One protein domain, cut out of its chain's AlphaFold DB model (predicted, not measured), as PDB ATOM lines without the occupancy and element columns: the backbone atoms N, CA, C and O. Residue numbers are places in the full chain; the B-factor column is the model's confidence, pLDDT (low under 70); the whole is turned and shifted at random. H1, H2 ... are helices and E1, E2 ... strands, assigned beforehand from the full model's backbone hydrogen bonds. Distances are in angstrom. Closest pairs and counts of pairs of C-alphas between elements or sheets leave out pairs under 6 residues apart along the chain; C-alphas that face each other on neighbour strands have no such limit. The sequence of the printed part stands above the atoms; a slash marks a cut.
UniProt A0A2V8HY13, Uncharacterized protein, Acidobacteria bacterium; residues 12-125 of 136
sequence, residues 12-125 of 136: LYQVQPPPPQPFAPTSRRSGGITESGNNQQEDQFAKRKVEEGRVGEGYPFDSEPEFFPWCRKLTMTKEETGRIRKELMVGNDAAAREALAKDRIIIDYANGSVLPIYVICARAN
ATOM      1  N   LEU A  12      18.802 -24.247 -16.475       53.97
ATOM      2  CA  LEU A  12      19.783 -24.849 -17.365       53.97
ATOM      3  C   LEU A  12      20.820 -25.540 -16.493       53.97
ATOM      4  O   LEU A  12      21.545 -24.894 -15.740       53.97
ATOM      5  N   TYR A  13      20.858 -26.860 -16.593       50.94
ATOM      6  CA  TYR A  13      21.971 -27.645 -16.106       50.94
ATOM      7  C   TYR A  13      22.944 -27.786 -17.269       50.94
ATOM      8  O   TYR A  13      22.624 -28.448 -18.259       50.94
ATOM      9  N   GLN A  14      24.155 -27.255 -17.136       44.16
ATOM     10  CA  GLN A  14      25.263 -28.037 -17.660       44.16
ATOM     11  C   GLN A  14      25.363 -29.238 -16.721       44.16
ATOM     12  O   GLN A  14      25.946 -29.161 -15.645       44.16
ATOM     13  N   VAL A  15      24.677 -30.335 -17.062       44.34
ATOM     14  CA  VAL A  15      24.929 -31.612 -16.394       44.34
ATOM     15  C   VAL A  15      26.326 -32.015 -16.845       44.34
ATOM     16  O   VAL A  15      26.484 -32.724 -17.836       44.34
ATOM     17  N   GLN A  16      27.354 -31.526 -16.150       43.56
ATOM     18  CA  GLN A  16      28.625 -32.227 -16.156       43.56
ATOM     19  C   GLN A  16      28.289 -33.648 -15.691       43.56
ATOM     20  O   GLN A  16      27.636 -33.798 -14.647       43.56
ATOM     21  N   PRO A  17      28.606 -34.686 -16.489       42.59
ATOM     22  CA  PRO A  17      28.358 -36.050 -16.064       42.59
ATOM     23  C   PRO A  17      28.977 -36.221 -14.675       42.59
ATOM     24  O   PRO A  17      30.050 -35.661 -14.425       42.59
ATOM     25  N   PRO A  18      28.298 -36.928 -13.750       44.50
ATOM     26  CA  PRO A  18      28.854 -37.161 -12.429       44.50
ATOM     27  C   PRO A  18      30.284 -37.681 -12.606       44.50
ATOM     28  O   PRO A  18      30.502 -38.501 -13.509       44.50
ATOM     29  N   PRO A  19      31.250 -37.190 -11.809       44.94
ATOM     30  CA  PRO A  19      32.635 -37.600 -11.956       44.94
ATOM     31  C   PRO A  19      32.674 -39.133 -11.976       44.94
ATOM     32  O   PRO A  19      31.940 -39.752 -11.193       44.94
ATOM     33  N   PRO A  20      33.446 -39.756 -12.890       47.88
ATOM     34  CA  PRO A  20      33.487 -41.205 -13.000       47.88
ATOM     35  C   PRO A  20      33.736 -41.778 -11.608       47.88
ATOM     36  O   PRO A  20      34.675 -41.369 -10.919       47.88
ATOM     37  N   GLN A  21      32.830 -42.646 -11.152       49.81
ATOM     38  CA  GLN A  21      32.950 -43.213  -9.818       49.81
ATOM     39  C   GLN A  21      34.310 -43.919  -9.732       49.81
ATOM     40  O   GLN A  21      34.617 -44.704 -10.635       49.81
ATOM     41  N   PRO A  22      35.100 -43.705  -8.664       51.62
ATOM     42  CA  PRO A  22      36.432 -44.305  -8.537       51.62
ATOM     43  C   PRO A  22      36.429 -45.847  -8.555       51.62
ATOM     44  O   PRO A  22      37.485 -46.470  -8.568       51.62
ATOM     45  N   PHE A  23      35.246 -46.475  -8.540       48.25
ATOM     46  CA  PHE A  23      35.041 -47.908  -8.347       48.25
ATOM     47  C   PHE A  23      34.170 -48.555  -9.433       48.25
ATOM     48  O   PHE A  23      33.512 -49.557  -9.163       48.25
ATOM     49  N   ALA A  24      34.129 -48.023 -10.661       43.25
ATOM     50  CA  ALA A  24      33.585 -48.816 -11.764       43.25
ATOM     51  C   ALA A  24      34.452 -50.088 -11.915       43.25
ATOM     52  O   ALA A  24      35.656 -49.969 -12.163       43.25
ATOM     53  N   PRO A  25      33.906 -51.309 -11.732       44.28
ATOM     54  CA  PRO A  25      34.694 -52.531 -11.763       44.28
ATOM     55  C   PRO A  25      34.974 -52.903 -13.220       44.28
ATOM     56  O   PRO A  25      34.383 -53.823 -13.774       44.28
ATOM     57  N   THR A  26      35.876 -52.175 -13.869       43.16
ATOM     58  CA  THR A  26      36.366 -52.523 -15.202       43.16
ATOM     59  C   THR A  26      37.876 -52.658 -15.163       43.16
ATOM     60  O   THR A  26      38.617 -51.685 -15.212       43.16
ATOM     61  N   SER A  27      38.286 -53.920 -15.025       42.53
ATOM     62  CA  SER A  27      39.422 -54.567 -15.686       42.53
ATOM     63  C   SER A  27      40.620 -53.682 -16.070       42.53
ATOM     64  O   SER A  27      40.547 -52.897 -17.009       42.53
ATOM     65  N   ARG A  28      41.752 -53.935 -15.392       50.41
ATOM     66  CA  ARG A  28      43.150 -53.801 -15.859       50.41
ATOM     67  C   ARG A  28      43.402 -52.769 -16.980       50.41
ATOM     68  O   ARG A  28      43.188 -53.115 -18.140       50.41
ATOM     69  N   ARG A  29      44.074 -51.641 -16.674       42.62
ATOM     70  CA  ARG A  29      45.277 -51.145 -17.406       42.62
ATOM     71  C   ARG A  29      45.792 -49.762 -16.950       42.62
ATOM     72  O   ARG A  29      45.019 -48.844 -16.734       42.62
ATOM     73  N   SER A  30      47.128 -49.657 -16.958       40.84
ATOM     74  CA  SER A  30      47.981 -48.461 -17.131       40.84
ATOM     75  C   SER A  30      48.066 -47.434 -15.991       40.84
ATOM     76  O   SER A  30      47.310 -46.472 -15.934       40.84
ATOM     77  N   GLY A  31      49.110 -47.568 -15.163       44.97
ATOM     78  CA  GLY A  31      49.437 -46.689 -14.027       44.97
ATOM     79  C   GLY A  31      49.783 -45.223 -14.338       44.97
ATOM     80  O   GLY A  31      50.164 -44.518 -13.420       44.97
ATOM     81  N   GLY A  32      49.638 -44.755 -15.584       43.94
ATOM     82  CA  GLY A  32      49.722 -43.327 -15.942       43.94
ATOM     83  C   GLY A  32      48.358 -42.637 -16.111       43.94
ATOM     84  O   GLY A  32      48.292 -41.416 -16.194       43.94
ATOM     85  N   ILE A  33      47.258 -43.399 -16.162       48.72
ATOM     86  CA  ILE A  33      45.896 -42.860 -16.348       48.72
ATOM     87  C   ILE A  33      45.278 -42.463 -14.998       48.72
ATOM     88  O   ILE A  33      44.494 -41.521 -14.921       48.72
ATOM     89  N   THR A  34      45.673 -43.138 -13.916       50.34
ATOM     90  CA  THR A  34      45.136 -42.926 -12.568       50.34
ATOM     91  C   THR A  34      45.493 -41.556 -11.989       50.34
ATOM     92  O   THR A  34      44.626 -40.908 -11.416       50.34
ATOM     93  N   GLU A  35      46.725 -41.069 -12.173       51.09
ATOM     94  CA  GLU A  35      47.141 -39.754 -11.648       51.09
ATOM     95  C   GLU A  35      46.460 -38.597 -12.390       51.09
ATOM     96  O   GLU A  35      45.963 -37.664 -11.768       51.09
ATOM     97  N   SER A  36      46.348 -38.686 -13.722       52.38
ATOM     98  CA  SER A  36      45.657 -37.660 -14.519       52.38
ATOM     99  C   SER A  36      44.149 -37.622 -14.244       52.38
ATOM    100  O   SER A  36      43.559 -36.544 -14.216       52.38
ATOM    101  N   GLY A  37      43.525 -38.784 -14.015       56.69
ATOM    102  CA  GLY A  37      42.116 -38.878 -13.622       56.69
ATOM    103  C   GLY A  37      41.851 -38.338 -12.214       56.69
ATOM    104  O   GLY A  37      40.857 -37.643 -12.012       56.69
ATOM    105  N   ASN A  38      42.757 -38.596 -11.267       60.28
ATOM    106  CA  ASN A  38      42.660 -38.064  -9.907       60.28
ATOM    107  C   ASN A  38      42.795 -36.537  -9.891       60.28
ATOM    108  O   ASN A  38      41.934 -35.877  -9.320       60.28
ATOM    109  N   ASN A  39      43.777 -35.974 -10.605       65.44
ATOM    110  CA  ASN A  39      43.970 -34.520 -10.675       65.44
ATOM    111  C   ASN A  39      42.743 -33.811 -11.279       65.44
ATOM    112  O   ASN A  39      42.276 -32.810 -10.745       65.44
ATOM    113  N   GLN A  40      42.154 -34.364 -12.349       66.94
ATOM    114  CA  GLN A  40      40.921 -33.815 -12.930       66.94
ATOM    115  C   GLN A  40      39.732 -33.885 -11.963       66.94
ATOM    116  O   GLN A  40      38.900 -32.977 -11.934       66.94
ATOM    117  N   GLN A  41      39.632 -34.959 -11.178       69.25
ATOM    118  CA  GLN A  41      38.565 -35.132 -10.198       69.25
ATOM    119  C   GLN A  41      38.730 -34.167  -9.015       69.25
ATOM    120  O   GLN A  41      37.742 -33.577  -8.575       69.25
ATOM    121  N   GLU A  42      39.960 -33.962  -8.541       74.62
ATOM    122  CA  GLU A  42      40.295 -32.982  -7.503       74.62
ATOM    123  C   GLU A  42      40.018 -31.547  -7.972       74.62
ATOM    124  O   GLU A  42      39.366 -30.789  -7.248       74.62
ATOM    125  N   ASP A  43      40.393 -31.202  -9.208       79.38
ATOM    126  CA  ASP A  43      40.128 -29.891  -9.813       79.38
ATOM    127  C   ASP A  43      38.624 -29.600  -9.928       79.38
ATOM    128  O   ASP A  43      38.157 -28.515  -9.566       79.38
ATOM    129  N   GLN A  44      37.828 -30.575 -10.385       77.38
ATOM    130  CA  GLN A  44      36.368 -30.436 -10.446       77.38
ATOM    131  C   GLN A  44      35.756 -30.249  -9.055       77.38
ATOM    132  O   GLN A  44      34.859 -29.422  -8.874       77.38
ATOM    133  N   PHE A  45      36.249 -30.983  -8.054       77.31
ATOM    134  CA  PHE A  45      35.772 -30.853  -6.679       77.31
ATOM    135  C   PHE A  45      36.102 -29.479  -6.088       77.31
ATOM    136  O   PHE A  45      35.254 -28.873  -5.426       77.31
ATOM    137  N   ALA A  46      37.312 -28.977  -6.343       82.06
ATOM    138  CA  ALA A  46      37.748 -27.658  -5.907       82.06
ATOM    139  C   ALA A  46      36.886 -26.555  -6.532       82.06
ATOM    140  O   ALA A  46      36.347 -25.715  -5.808       82.06
ATOM    141  N   LYS A  47      36.664 -26.600  -7.854       81.06
ATOM    142  CA  LYS A  47      35.787 -25.645  -8.546       81.06
ATOM    143  C   LYS A  47      34.357 -25.675  -8.009       81.06
ATOM    144  O   LYS A  47      33.788 -24.625  -7.715       81.06
ATOM    145  N   ARG A  48      33.794 -26.869  -7.809       81.44
ATOM    146  CA  ARG A  48      32.445 -27.023  -7.257       81.44
ATOM    147  C   ARG A  48      32.325 -26.417  -5.860       81.44
ATOM    148  O   ARG A  48      31.338 -25.741  -5.596       81.44
ATOM    149  N   LYS A  49      33.322 -26.611  -4.987       81.44
ATOM    150  CA  LYS A  49      33.344 -25.989  -3.651       81.44
ATOM    151  C   LYS A  49      33.395 -24.464  -3.717       81.44
ATOM    152  O   LYS A  49      32.744 -23.808  -2.911       81.44
ATOM    153  N   VAL A  50      34.146 -23.901  -4.665       85.94
ATOM    154  CA  VAL A  50      34.185 -22.446  -4.877       85.94
ATOM    155  C   VAL A  50      32.812 -21.932  -5.299       85.94
ATOM    156  O   VAL A  50      32.325 -20.963  -4.718       85.94
ATOM    157  N   GLU A  51      32.161 -22.581  -6.266       84.38
ATOM    158  CA  GLU A  51      30.804 -22.193  -6.664       84.38
ATOM    159  C   GLU A  51      29.796 -22.378  -5.526       84.38
ATOM    160  O   GLU A  51      28.959 -21.509  -5.314       84.38
ATOM    161  N   GLU A  52      29.899 -23.457  -4.750       82.06
ATOM    162  CA  GLU A  52      29.037 -23.713  -3.593       82.06
ATOM    163  C   GLU A  52      29.180 -22.620  -2.529       82.06
ATOM    164  O   GLU A  52      28.174 -22.089  -2.056       82.06
ATOM    165  N   GLY A  53      30.417 -22.217  -2.221       82.44
ATOM    166  CA  GLY A  53      30.696 -21.076  -1.350       82.44
ATOM    167  C   GLY A  53      30.091 -19.784  -1.897       82.44
ATOM    168  O   GLY A  53      29.350 -19.102  -1.192       82.44
ATOM    169  N   ARG A  54      30.295 -19.492  -3.191       86.56
ATOM    170  CA  ARG A  54      29.679 -18.326  -3.850       86.56
ATOM    171  C   ARG A  54      28.160 -18.352  -3.749       86.56
ATOM    172  O   ARG A  54      27.576 -17.308  -3.465       86.56
ATOM    173  N   VAL A  55      27.522 -19.510  -3.955       83.31
ATOM    174  CA  VAL A  55      26.068 -19.703  -3.822       83.31
ATOM    175  C   VAL A  55      25.607 -19.458  -2.383       83.31
ATOM    176  O   VAL A  55      24.626 -18.733  -2.196       83.31
ATOM    177  N   GLY A  56      26.310 -20.002  -1.389       79.00
ATOM    178  CA  GLY A  56      25.984 -19.837   0.028       79.00
ATOM    179  C   GLY A  56      26.137 -18.400   0.534       79.00
ATOM    180  O   GLY A  56      25.287 -17.927   1.281       79.00
ATOM    181  N   GLU A  57      27.170 -17.687   0.082       84.25
ATOM    182  CA  GLU A  57      27.505 -16.333   0.559       84.25
ATOM    183  C   GLU A  57      26.755 -15.203  -0.158       84.25
ATOM    184  O   GLU A  57      26.837 -14.046   0.242       84.25
ATOM    185  N   GLY A  58      26.001 -15.503  -1.215       82.38
ATOM    186  CA  GLY A  58      25.259 -14.468  -1.940       82.38
ATOM    187  C   GLY A  58      26.044 -13.787  -3.066       82.38
ATOM    188  O   GLY A  58      25.481 -12.923  -3.731       82.38
ATOM    189  N   TYR A  59      27.289 -14.186  -3.353       85.12
ATOM    190  CA  TYR A  59      28.100 -13.513  -4.375       85.12
ATOM    191  C   TYR A  59      27.500 -13.607  -5.788       85.12
ATOM    192  O   TYR A  59      26.873 -14.625  -6.122       85.12
ATOM    193  N   PRO A  60      27.679 -12.563  -6.622       85.69
ATOM    194  CA  PRO A  60      27.279 -12.586  -8.021       85.69
ATOM    195  C   PRO A  60      28.186 -13.513  -8.840       85.69
ATOM    196  O   PRO A  60      29.360 -13.710  -8.523       85.69
ATOM    197  N   PHE A  61      27.630 -14.073  -9.911       89.50
ATOM    198  CA  PHE A  61      28.362 -14.881 -10.883       89.50
ATOM    199  C   PHE A  61      28.559 -14.060 -12.155       89.50
ATOM    200  O   PHE A  61      27.598 -13.779 -12.859       89.50
ATOM    201  N   ASP A  62      29.793 -13.660 -12.429       87.06
ATOM    202  CA  ASP A  62      30.236 -12.921 -13.617       87.06
ATOM    203  C   ASP A  62      30.546 -13.831 -14.819       87.06
ATOM    204  O   ASP A  62      30.613 -13.378 -15.965       87.06
ATOM    205  N   SER A  63      30.684 -15.132 -14.566       86.06
ATOM    206  CA  SER A  63      30.827 -16.195 -15.558       86.06
ATOM    207  C   SER A  63      29.710 -17.229 -15.430       86.06
ATOM    208  O   SER A  63      29.090 -17.362 -14.373       86.06
ATOM    209  N   GLU A  64      29.470 -17.982 -16.508       86.88
ATOM    210  CA  GLU A  64      28.491 -19.069 -16.496       86.88
ATOM    211  C   GLU A  64      28.887 -20.112 -15.434       86.88
ATOM    212  O   GLU A  64      30.012 -20.611 -15.495       86.88
ATOM    213  N   PRO A  65      28.011 -20.427 -14.461       85.31
ATOM    214  CA  PRO A  65      28.289 -21.461 -13.472       85.31
ATOM    215  C   PRO A  65      28.386 -22.843 -14.128       85.31
ATOM    216  O   PRO A  65      27.541 -23.202 -14.954       85.31
ATOM    217  N   GLU A  66      29.379 -23.632 -13.728       83.25
ATOM    218  CA  GLU A  66      29.613 -24.983 -14.247       83.25
ATOM    219  C   GLU A  66      28.788 -26.040 -13.490       83.25
ATOM    220  O   GLU A  66      28.368 -27.034 -14.082       83.25
ATOM    221  N   PHE A  67      28.537 -25.846 -12.187       77.88
ATOM    222  CA  PHE A  67      27.939 -26.869 -11.313       77.88
ATOM    223  C   PHE A  67      26.555 -26.506 -10.774       77.88
ATOM    224  O   PHE A  67      25.851 -27.381 -10.260       77.88
ATOM    225  N   PHE A  68      26.155 -25.236 -10.873       76.56
ATOM    226  CA  PHE A  68      24.874 -24.759 -10.358       76.56
ATOM    227  C   PHE A  68      23.940 -24.272 -11.468       76.56
ATOM    228  O   PHE A  68      24.347 -23.516 -12.348       76.56
ATOM    229  N   PRO A  69      22.649 -24.640 -11.412       77.25
ATOM    230  CA  PRO A  69      21.690 -24.178 -12.395       77.25
ATOM    231  C   PRO A  69      21.434 -22.673 -12.292       77.25
ATOM    232  O   PRO A  69      21.210 -22.124 -11.206       77.25
ATOM    233  N   TRP A  70      21.345 -22.028 -13.452       81.81
ATOM    234  CA  TRP A  70      21.079 -20.599 -13.582       81.81
ATOM    235  C   TRP A  70      19.893 -20.313 -14.515       81.81
ATOM    236  O   TRP A  70      19.443 -21.160 -15.291       81.81
ATOM    237  N   CYS A  71      19.343 -19.105 -14.399       79.62
ATOM    238  CA  CYS A  71      18.124 -18.682 -15.075       79.62
ATOM    239  C   CYS A  71      18.428 -17.806 -16.296       79.62
ATOM    240  O   CYS A  71      18.676 -16.607 -16.172       79.62
ATOM    241  N   ARG A  72      18.303 -18.381 -17.498       79.88
ATOM    242  CA  ARG A  72      18.546 -17.672 -18.767       79.88
ATOM    243  C   ARG A  72      17.677 -16.439 -18.998       79.88
ATOM    244  O   ARG A  72      18.109 -15.529 -19.687       79.88
ATOM    245  N   LYS A  73      16.454 -16.418 -18.467       78.00
ATOM    246  CA  LYS A  73      15.529 -15.290 -18.648       78.00
ATOM    247  C   LYS A  73      15.916 -14.082 -17.788       78.00
ATOM    248  O   LYS A  73      15.665 -12.950 -18.186       78.00
ATOM    249  N   LEU A  74      16.494 -14.324 -16.610       81.38
ATOM    250  CA  LEU A  74      16.893 -13.263 -15.681       81.38
ATOM    251  C   LEU A  74      18.315 -12.763 -15.969       81.38
ATOM    252  O   LEU A  74      18.567 -11.558 -15.882       81.38
ATOM    253  N   THR A  75      19.206 -13.659 -16.393       87.62
ATOM    254  CA  THR A  75      20.538 -13.309 -16.901       87.62
ATOM    255  C   THR A  75      20.428 -12.522 -18.208       87.62
ATOM    256  O   THR A  75      19.687 -12.906 -19.109       87.62
ATOM    257  N   MET A  76      21.173 -11.421 -18.327       89.69
ATOM    258  CA  MET A  76      21.214 -10.639 -19.568       89.69
ATOM    259  C   MET A  76      21.933 -11.390 -20.688       89.69
ATOM    260  O   MET A  76      22.926 -12.083 -20.453       89.69
ATOM    261  N   THR A  77      21.459 -11.234 -21.922       89.06
ATOM    262  CA  THR A  77      22.128 -11.818 -23.089       89.06
ATOM    263  C   THR A  77      23.364 -11.010 -23.487       89.06
ATOM    264  O   THR A  77      23.528  -9.846 -23.112       89.06
ATOM    265  N   LYS A  78      24.235 -11.615 -24.305       88.06
ATOM    266  CA  LYS A  78      25.431 -10.943 -24.841       88.06
ATOM    267  C   LYS A  78      25.075  -9.728 -25.702       88.06
ATOM    268  O   LYS A  78      25.816  -8.750 -25.732       88.06
ATOM    269  N   GLU A  79      23.948  -9.778 -26.404       90.44
ATOM    270  CA  GLU A  79      23.453  -8.662 -27.209       90.44
ATOM    271  C   GLU A  79      23.013  -7.501 -26.313       90.44
ATOM    272  O   GLU A  79      23.313  -6.346 -26.611       90.44
ATOM    273  N   GLU A  80      22.334  -7.791 -25.201       92.31
ATOM    274  CA  GLU A  80      21.901  -6.769 -24.251       92.31
ATOM    275  C   GLU A  80      23.090  -6.094 -23.559       92.31
ATOM    276  O   GLU A  80      23.173  -4.865 -23.568       92.31
ATOM    277  N   THR A  81      24.046  -6.868 -23.036       92.38
ATOM    278  CA  THR A  81      25.260  -6.304 -22.419       92.38
ATOM    279  C   THR A  81      26.129  -5.570 -23.440       92.38
ATOM    280  O   THR A  81      26.681  -4.511 -23.141       92.38
ATOM    281  N   GLY A  82      26.190  -6.065 -24.680       92.56
ATOM    282  CA  GLY A  82      26.865  -5.401 -25.792       92.56
ATOM    283  C   GLY A  82      26.243  -4.054 -26.169       92.56
ATOM    284  O   GLY A  82      26.977  -3.126 -26.510       92.56
ATOM    285  N   ARG A  83      24.911  -3.910 -26.085       93.94
ATOM    286  CA  ARG A  83      24.233  -2.613 -26.264       93.94
ATOM    287  C   ARG A  83      24.581  -1.643 -25.142       93.94
ATOM    288  O   ARG A  83      25.022  -0.540 -25.444       93.94
ATOM    289  N   ILE A  84      24.492  -2.083 -23.887       93.38
ATOM    290  CA  ILE A  84      24.863  -1.260 -22.723       93.38
ATOM    291  C   ILE A  84      26.312  -0.780 -22.842       93.38
ATOM    292  O   ILE A  84      26.595   0.395 -22.637       93.38
ATOM    293  N   ARG A  85      27.234  -1.664 -23.246       93.75
ATOM    294  CA  ARG A  85      28.637  -1.298 -23.473       93.75
ATOM    295  C   ARG A  85      28.785  -0.185 -24.516       93.75
ATOM    296  O   ARG A  85      29.560   0.742 -24.306       93.75
ATOM    297  N   LYS A  86      28.064  -0.275 -25.638       93.62
ATOM    298  CA  LYS A  86      28.103   0.746 -26.699       93.62
ATOM    299  C   LYS A  86      27.530   2.081 -26.227       93.62
ATOM    300  O   LYS A  86      28.105   3.116 -26.543       93.62
ATOM    301  N   GLU A  87      26.434   2.057 -25.474       93.38
ATOM    302  CA  GLU A  87      25.825   3.262 -24.897       93.38
ATOM    303  C   GLU A  87      26.767   3.943 -23.895       93.38
ATOM    304  O   GLU A  87      26.990   5.150 -23.988       93.38
ATOM    305  N   LEU A  88      27.433   3.161 -23.039       91.75
ATOM    306  CA  LEU A  88      28.456   3.666 -22.121       91.75
ATOM    307  C   LEU A  88      29.622   4.341 -22.855       91.75
ATOM    308  O   LEU A  88      30.086   5.394 -22.426       91.75
ATOM    309  N   MET A  89      30.079   3.778 -23.980       89.75
ATOM    310  CA  MET A  89      31.171   4.359 -24.778       89.75
ATOM    311  C   MET A  89      30.829   5.732 -25.370       89.75
ATOM    312  O   MET A  89      31.732   6.536 -25.586       89.75
ATOM    313  N   VAL A  90      29.548   6.009 -25.630       93.44
ATOM    314  CA  VAL A  90      29.081   7.319 -26.120       93.44
ATOM    315  C   VAL A  90      28.619   8.246 -24.988       93.44
ATOM    316  O   VAL A  90      28.046   9.299 -25.254       93.44
ATOM    317  N   GLY A  91      28.873   7.872 -23.728       91.12
ATOM    318  CA  GLY A  91      28.543   8.669 -22.544       91.12
ATOM    319  C   GLY A  91      27.085   8.571 -22.084       91.12
ATOM    320  O   GLY A  91      26.676   9.353 -21.231       91.12
ATOM    321  N   ASN A  92      26.299   7.633 -22.622       93.75
ATOM    322  CA  ASN A  92      24.945   7.353 -22.149       93.75
ATOM    323  C   ASN A  92      24.971   6.209 -21.122       93.75
ATOM    324  O   ASN A  92      25.156   5.044 -21.473       93.75
ATOM    325  N   ASP A  93      24.770   6.536 -19.848       93.25
ATOM    326  CA  ASP A  93      24.837   5.592 -18.731       93.25
ATOM    327  C   ASP A  93      23.461   5.114 -18.234       93.25
ATOM    328  O   ASP A  93      23.398   4.299 -17.311       93.25
ATOM    329  N   ALA A  94      22.357   5.567 -18.836       94.44
ATOM    330  CA  ALA A  94      21.007   5.304 -18.335       94.44
ATOM    331  C   ALA A  94      20.701   3.799 -18.218       94.44
ATOM    332  O   ALA A  94      20.306   3.323 -17.150       94.44
ATOM    333  N   ALA A  95      20.957   3.032 -19.284       92.12
ATOM    334  CA  ALA A  95      20.738   1.587 -19.291       92.12
ATOM    335  C   ALA A  95      21.698   0.846 -18.344       92.12
ATOM    336  O   ALA A  95      21.308  -0.123 -17.691       92.12
ATOM    337  N   ALA A  96      22.943   1.319 -18.227       92.00
ATOM    338  CA  ALA A  96      23.924   0.749 -17.309       92.00
ATOM    339  C   ALA A  96      23.503   0.946 -15.846       92.00
ATOM    340  O   ALA A  96      23.556   0.003 -15.059       92.00
ATOM    341  N   ARG A  97      23.022   2.142 -15.489       93.69
ATOM    342  CA  ARG A  97      22.525   2.458 -14.143       93.69
ATOM    343  C   ARG A  97      21.307   1.625 -13.775       93.69
ATOM    344  O   ARG A  97      21.244   1.118 -12.659       93.69
ATOM    345  N   GLU A  98      20.368   1.450 -14.701       93.12
ATOM    346  CA  GLU A  98      19.205   0.590 -14.474       93.12
ATOM    347  C   GLU A  98      19.620  -0.873 -14.253       93.12
ATOM    348  O   GLU A  98      19.129  -1.531 -13.334       93.12
ATOM    349  N   ALA A  99      20.535  -1.387 -15.078       91.50
ATOM    350  CA  ALA A  99      20.993  -2.767 -14.981       91.50
ATOM    351  C   ALA A  99      21.823  -3.029 -13.710       91.50
ATOM    352  O   ALA A  99      21.675  -4.092 -13.106       91.50
ATOM    353  N   LEU A 100      22.636  -2.060 -13.272       92.12
ATOM    354  CA  LEU A 100      23.363  -2.110 -11.999       92.12
ATOM    355  C   LEU A 100      22.413  -2.078 -10.799       92.12
ATOM    356  O   LEU A 100      22.566  -2.876  -9.887       92.12
ATOM    357  N   ALA A 101      21.393  -1.216 -10.817       90.12
ATOM    358  CA  ALA A 101      20.409  -1.130  -9.732       90.12
ATOM    359  C   ALA A 101      19.582  -2.417  -9.548       90.12
ATOM    360  O   ALA A 101      18.955  -2.605  -8.508       90.12
ATOM    361  N   LYS A 102      19.551  -3.283 -10.566       87.56
ATOM    362  CA  LYS A 102      18.861  -4.580 -10.559       87.56
ATOM    363  C   LYS A 102      19.814  -5.768 -10.392       87.56
ATOM    364  O   LYS A 102      19.372  -6.897 -10.594       87.56
ATOM    365  N   ASP A 103      21.098  -5.529 -10.117       87.69
ATOM    366  CA  ASP A 103      22.138  -6.562 -10.022       87.69
ATOM    367  C   ASP A 103      22.170  -7.503 -11.244       87.69
ATOM    368  O   ASP A 103      22.304  -8.722 -11.124       87.69
ATOM    369  N   ARG A 104      22.020  -6.943 -12.453       89.06
ATOM    370  CA  ARG A 104      22.002  -7.720 -13.711       89.06
ATOM    371  C   ARG A 104      23.322  -7.704 -14.473       89.06
ATOM    372  O   ARG A 104      23.520  -8.555 -15.342       89.06
ATOM    373  N   ILE A 105      24.204  -6.752 -14.173       93.88
ATOM    374  CA  ILE A 105      25.511  -6.607 -14.821       93.88
ATOM    375  C   ILE A 105      26.611  -6.263 -13.820       93.88
ATOM    376  O   ILE A 105      26.351  -5.695 -12.765       93.88
ATOM    377  N   ILE A 106      27.847  -6.534 -14.225       91.69
ATOM    378  CA  ILE A 106      29.071  -6.004 -13.629       91.69
ATOM    379  C   ILE A 106      29.781  -5.181 -14.701       91.69
ATOM    380  O   ILE A 106      29.854  -5.591 -15.863       91.69
ATOM    381  N   ILE A 107      30.299  -4.019 -14.313       91.12
ATOM    382  CA  ILE A 107      31.167  -3.212 -15.169       91.12
ATOM    383  C   ILE A 107      32.599  -3.422 -14.699       91.12
ATOM    384  O   ILE A 107      32.966  -3.018 -13.597       91.12
ATOM    385  N   ASP A 108      33.403  -4.047 -15.548       88.06
ATOM    386  CA  ASP A 108      34.842  -4.123 -15.354       88.06
ATOM    387  C   ASP A 108      35.477  -2.870 -15.963       88.06
ATOM    388  O   ASP A 108      35.639  -2.740 -17.180       88.06
ATOM    389  N   TYR A 109      35.810  -1.913 -15.097       82.69
ATOM    390  CA  TYR A 109      36.424  -0.651 -15.500       82.69
ATOM    391  C   TYR A 109      37.854  -0.817 -16.027       82.69
ATOM    392  O   TYR A 109      38.316   0.049 -16.766       82.69
ATOM    393  N   ALA A 110      38.553  -1.907 -15.688       83.88
ATOM    394  CA  ALA A 110      39.933  -2.117 -16.122       83.88
ATOM    395  C   ALA A 110      40.017  -2.442 -17.619       83.88
ATOM    396  O   ALA A 110      40.961  -2.032 -18.291       83.88
ATOM    397  N   ASN A 111      39.023  -3.153 -18.158       84.12
ATOM    398  CA  ASN A 111      38.966  -3.528 -19.575       84.12
ATOM    399  C   ASN A 111      37.747  -2.947 -20.325       84.12
ATOM    400  O   ASN A 111      37.569  -3.206 -21.520       84.12
ATOM    401  N   GLY A 112      36.905  -2.162 -19.647       83.00
ATOM    402  CA  GLY A 112      35.698  -1.563 -20.218       83.00
ATOM    403  C   GLY A 112      34.665  -2.602 -20.665       83.00
ATOM    404  O   GLY A 112      33.980  -2.397 -21.678       83.00
ATOM    405  N   SER A 113      34.599  -3.744 -19.976       88.06
ATOM    406  CA  SER A 113      33.647  -4.818 -20.267       88.06
ATOM    407  C   SER A 113      32.389  -4.685 -19.421       88.06
ATOM    408  O   SER A 113      32.429  -4.300 -18.256       88.06
ATOM    409  N   VAL A 114      31.260  -5.054 -20.022       92.75
ATOM    410  CA  VAL A 114      29.978  -5.208 -19.332       92.75
ATOM    411  C   VAL A 114      29.655  -6.694 -19.325       92.75
ATOM    412  O   VAL A 114      29.401  -7.284 -20.377       92.75
ATOM    413  N   LEU A 115      29.714  -7.300 -18.144       92.56
ATOM    414  CA  LEU A 115      29.496  -8.726 -17.937       92.56
ATOM    415  C   LEU A 115      28.085  -8.951 -17.387       92.56
ATOM    416  O   LEU A 115      27.654  -8.187 -16.524       92.56
ATOM    417  N   PRO A 116      27.342  -9.961 -17.865       93.31
ATOM    418  CA  PRO A 116      26.063 -10.309 -17.269       93.31
ATOM    419  C   PRO A 116      26.281 -10.989 -15.913       93.31
ATOM    420  O   PRO A 116      27.215 -11.771 -15.752       93.31
ATOM    421  N   ILE A 117      25.379 -10.742 -14.967       91.69
ATOM    422  CA  ILE A 117      25.302 -11.539 -13.741       91.69
ATOM    423  C   ILE A 117      24.426 -12.766 -14.015       91.69
ATOM    424  O   ILE A 117      23.253 -12.643 -14.378       91.69
ATOM    425  N   TYR A 118      24.993 -13.958 -13.835       89.06
ATOM    426  CA  TYR A 118      24.289 -15.227 -13.972       89.06
ATOM    427  C   TYR A 118      23.438 -15.490 -12.731       89.06
ATOM    428  O   TYR A 118      23.933 -15.736 -11.631       89.06
ATOM    429  N   VAL A 119      22.119 -15.439 -12.913       85.88
ATOM    430  CA  VAL A 119      21.169 -15.542 -11.805       85.88
ATOM    431  C   VAL A 119      20.962 -17.003 -11.412       85.88
ATOM    432  O   VAL A 119      20.378 -17.778 -12.170       85.88
ATOM    433  N   ILE A 120      21.393 -17.380 -10.207       84.75
ATOM    434  CA  ILE A 120      21.254 -18.749  -9.695       84.75
ATOM    435  C   ILE A 120      19.785 -19.078  -9.411       84.75
ATOM    436  O   ILE A 120      19.103 -18.383  -8.653       84.75
ATOM    437  N   CYS A 121      19.314 -20.197  -9.969       77.38
ATOM    438  CA  CYS A 121      17.929 -20.652  -9.844       77.38
ATOM    439  C   CYS A 121      17.468 -20.785  -8.388       77.38
ATOM    440  O   CYS A 121      16.367 -20.365  -8.044       77.38
ATOM    441  N   ALA A 122      18.329 -21.346  -7.536       72.94
ATOM    442  CA  ALA A 122      18.065 -21.551  -6.115       72.94
ATOM    443  C   ALA A 122      17.718 -20.253  -5.365       72.94
ATOM    444  O   ALA A 122      16.964 -20.291  -4.398       72.94
ATOM    445  N   ARG A 123      18.251 -19.110  -5.818       75.81
ATOM    446  CA  ARG A 123      18.011 -17.798  -5.204       75.81
ATOM    447  C   ARG A 123      16.800 -17.094  -5.789       75.81
ATOM    448  O   ARG A 123      16.014 -16.518  -5.053       75.81
ATOM    449  N   ALA A 124      16.657 -17.136  -7.112       75.12
ATOM    450  CA  ALA A 124      15.555 -16.469  -7.800       75.12
ATOM    451  C   ALA A 124      14.215 -17.204  -7.643       75.12
ATOM    452  O   ALA A 124      13.161 -16.628  -7.896       75.12
ATOM    453  N   ASN A 125      14.242 -18.482  -7.257       71.12
ATOM    454  CA  ASN A 125      13.054 -19.306  -7.088       71.12
ATOM    455  C   ASN A 125      13.189 -20.262  -5.887       71.12
ATOM    456  O   ASN A 125      13.181 -21.481  -6.077       71.12
TER     457      ASN A 125
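AT A GLANCE: This is residues 12 to 125 of the 136 residues of an uncharacterized protein of Acidobacteria bacterium (UniProt A0A2V8HY13). A small head and one long helix make up the two ends of this long, loose model: the head is a two-stranded hairpin, E1 and E2, with H2 packed mainly on E2 and H3 packed on E1, while H1 is a long arm that touches no other helix. The unnamed residues 58 to 77 wind through the region between arm and head, and residues 12 to 32 run outward and turn back into H1, with residues 23 to 33 sticking out at the far end. The printed part has 114 residues, with four named helices and two named strands in the order H1 H2 H3 E1 E2 H4; the sheet E1 - E2 is antiparallel, and the class is mostly helix. The whole is loose, with a radius of gyration of the C-alphas of 19.3 A, and spans 64 by 31 by 23 A.

HOW THE PARTS SIT: The strands E1, residues 105 to 108, and E2, residues 113 to 116, form a hairpin and are antiparallel, with 155 degrees between their directions. N 106 and O 115 are 2.8 A apart, and N 115 and O 106 are 2.9 A apart, both within hydrogen-bond range. H2, residues 78 to 89, comes closest to E2 at the C-alphas of Thr 81 and Val 114, 5.7 A apart. H3, residues 94 to 101, comes closest to E1 at the C-alphas of Ala 99 and Ile 105, 5.9 A apart. H2 touches H3 with residues 84 to 88 alone; their closest C-alphas, those of Ile 84 and Ala 96, are 5.9 A apart. These two helices run opposite ways at a steep tilt of 62 degrees. H1, residues 33 to 57, is apart from H2, H3, E1 and E2. H1 and H4, residues 121 to 124, are only just apart, with their closest C-alphas at 8.4 A. Every O i to N i+4 pair is within hydrogen-bond range in H1, H2 and H3; H4 is too short for such a pair.

IN THESE COORDINATES: E1 is 9.7 A long and E2 9.8 A. H2 measures 16.3 A and H3 10.8 A. H1 begins at C-alpha 33 (45.896, -42.860, -16.348), ends at C-alpha 57 (27.505, -16.333, 0.559) and is 36.4 A long. H4, 5.2 A long, ends at C-alpha 124 (15.555, -16.469, -7.800).

THE WHOLE: The C-alphas of Ser 27 and Gly 91, the two farthest apart, are 64.5 A from each other. Without residues 23 to 33, which stand free, the body spans 55 by 31 by 23 A. The printed part has no cut. The link from H1 to H2, 20 residues, is long; the other links between named elements are tight. The mean pLDDT of the printed part is 76.5, and residues 12 to 41 are under 70.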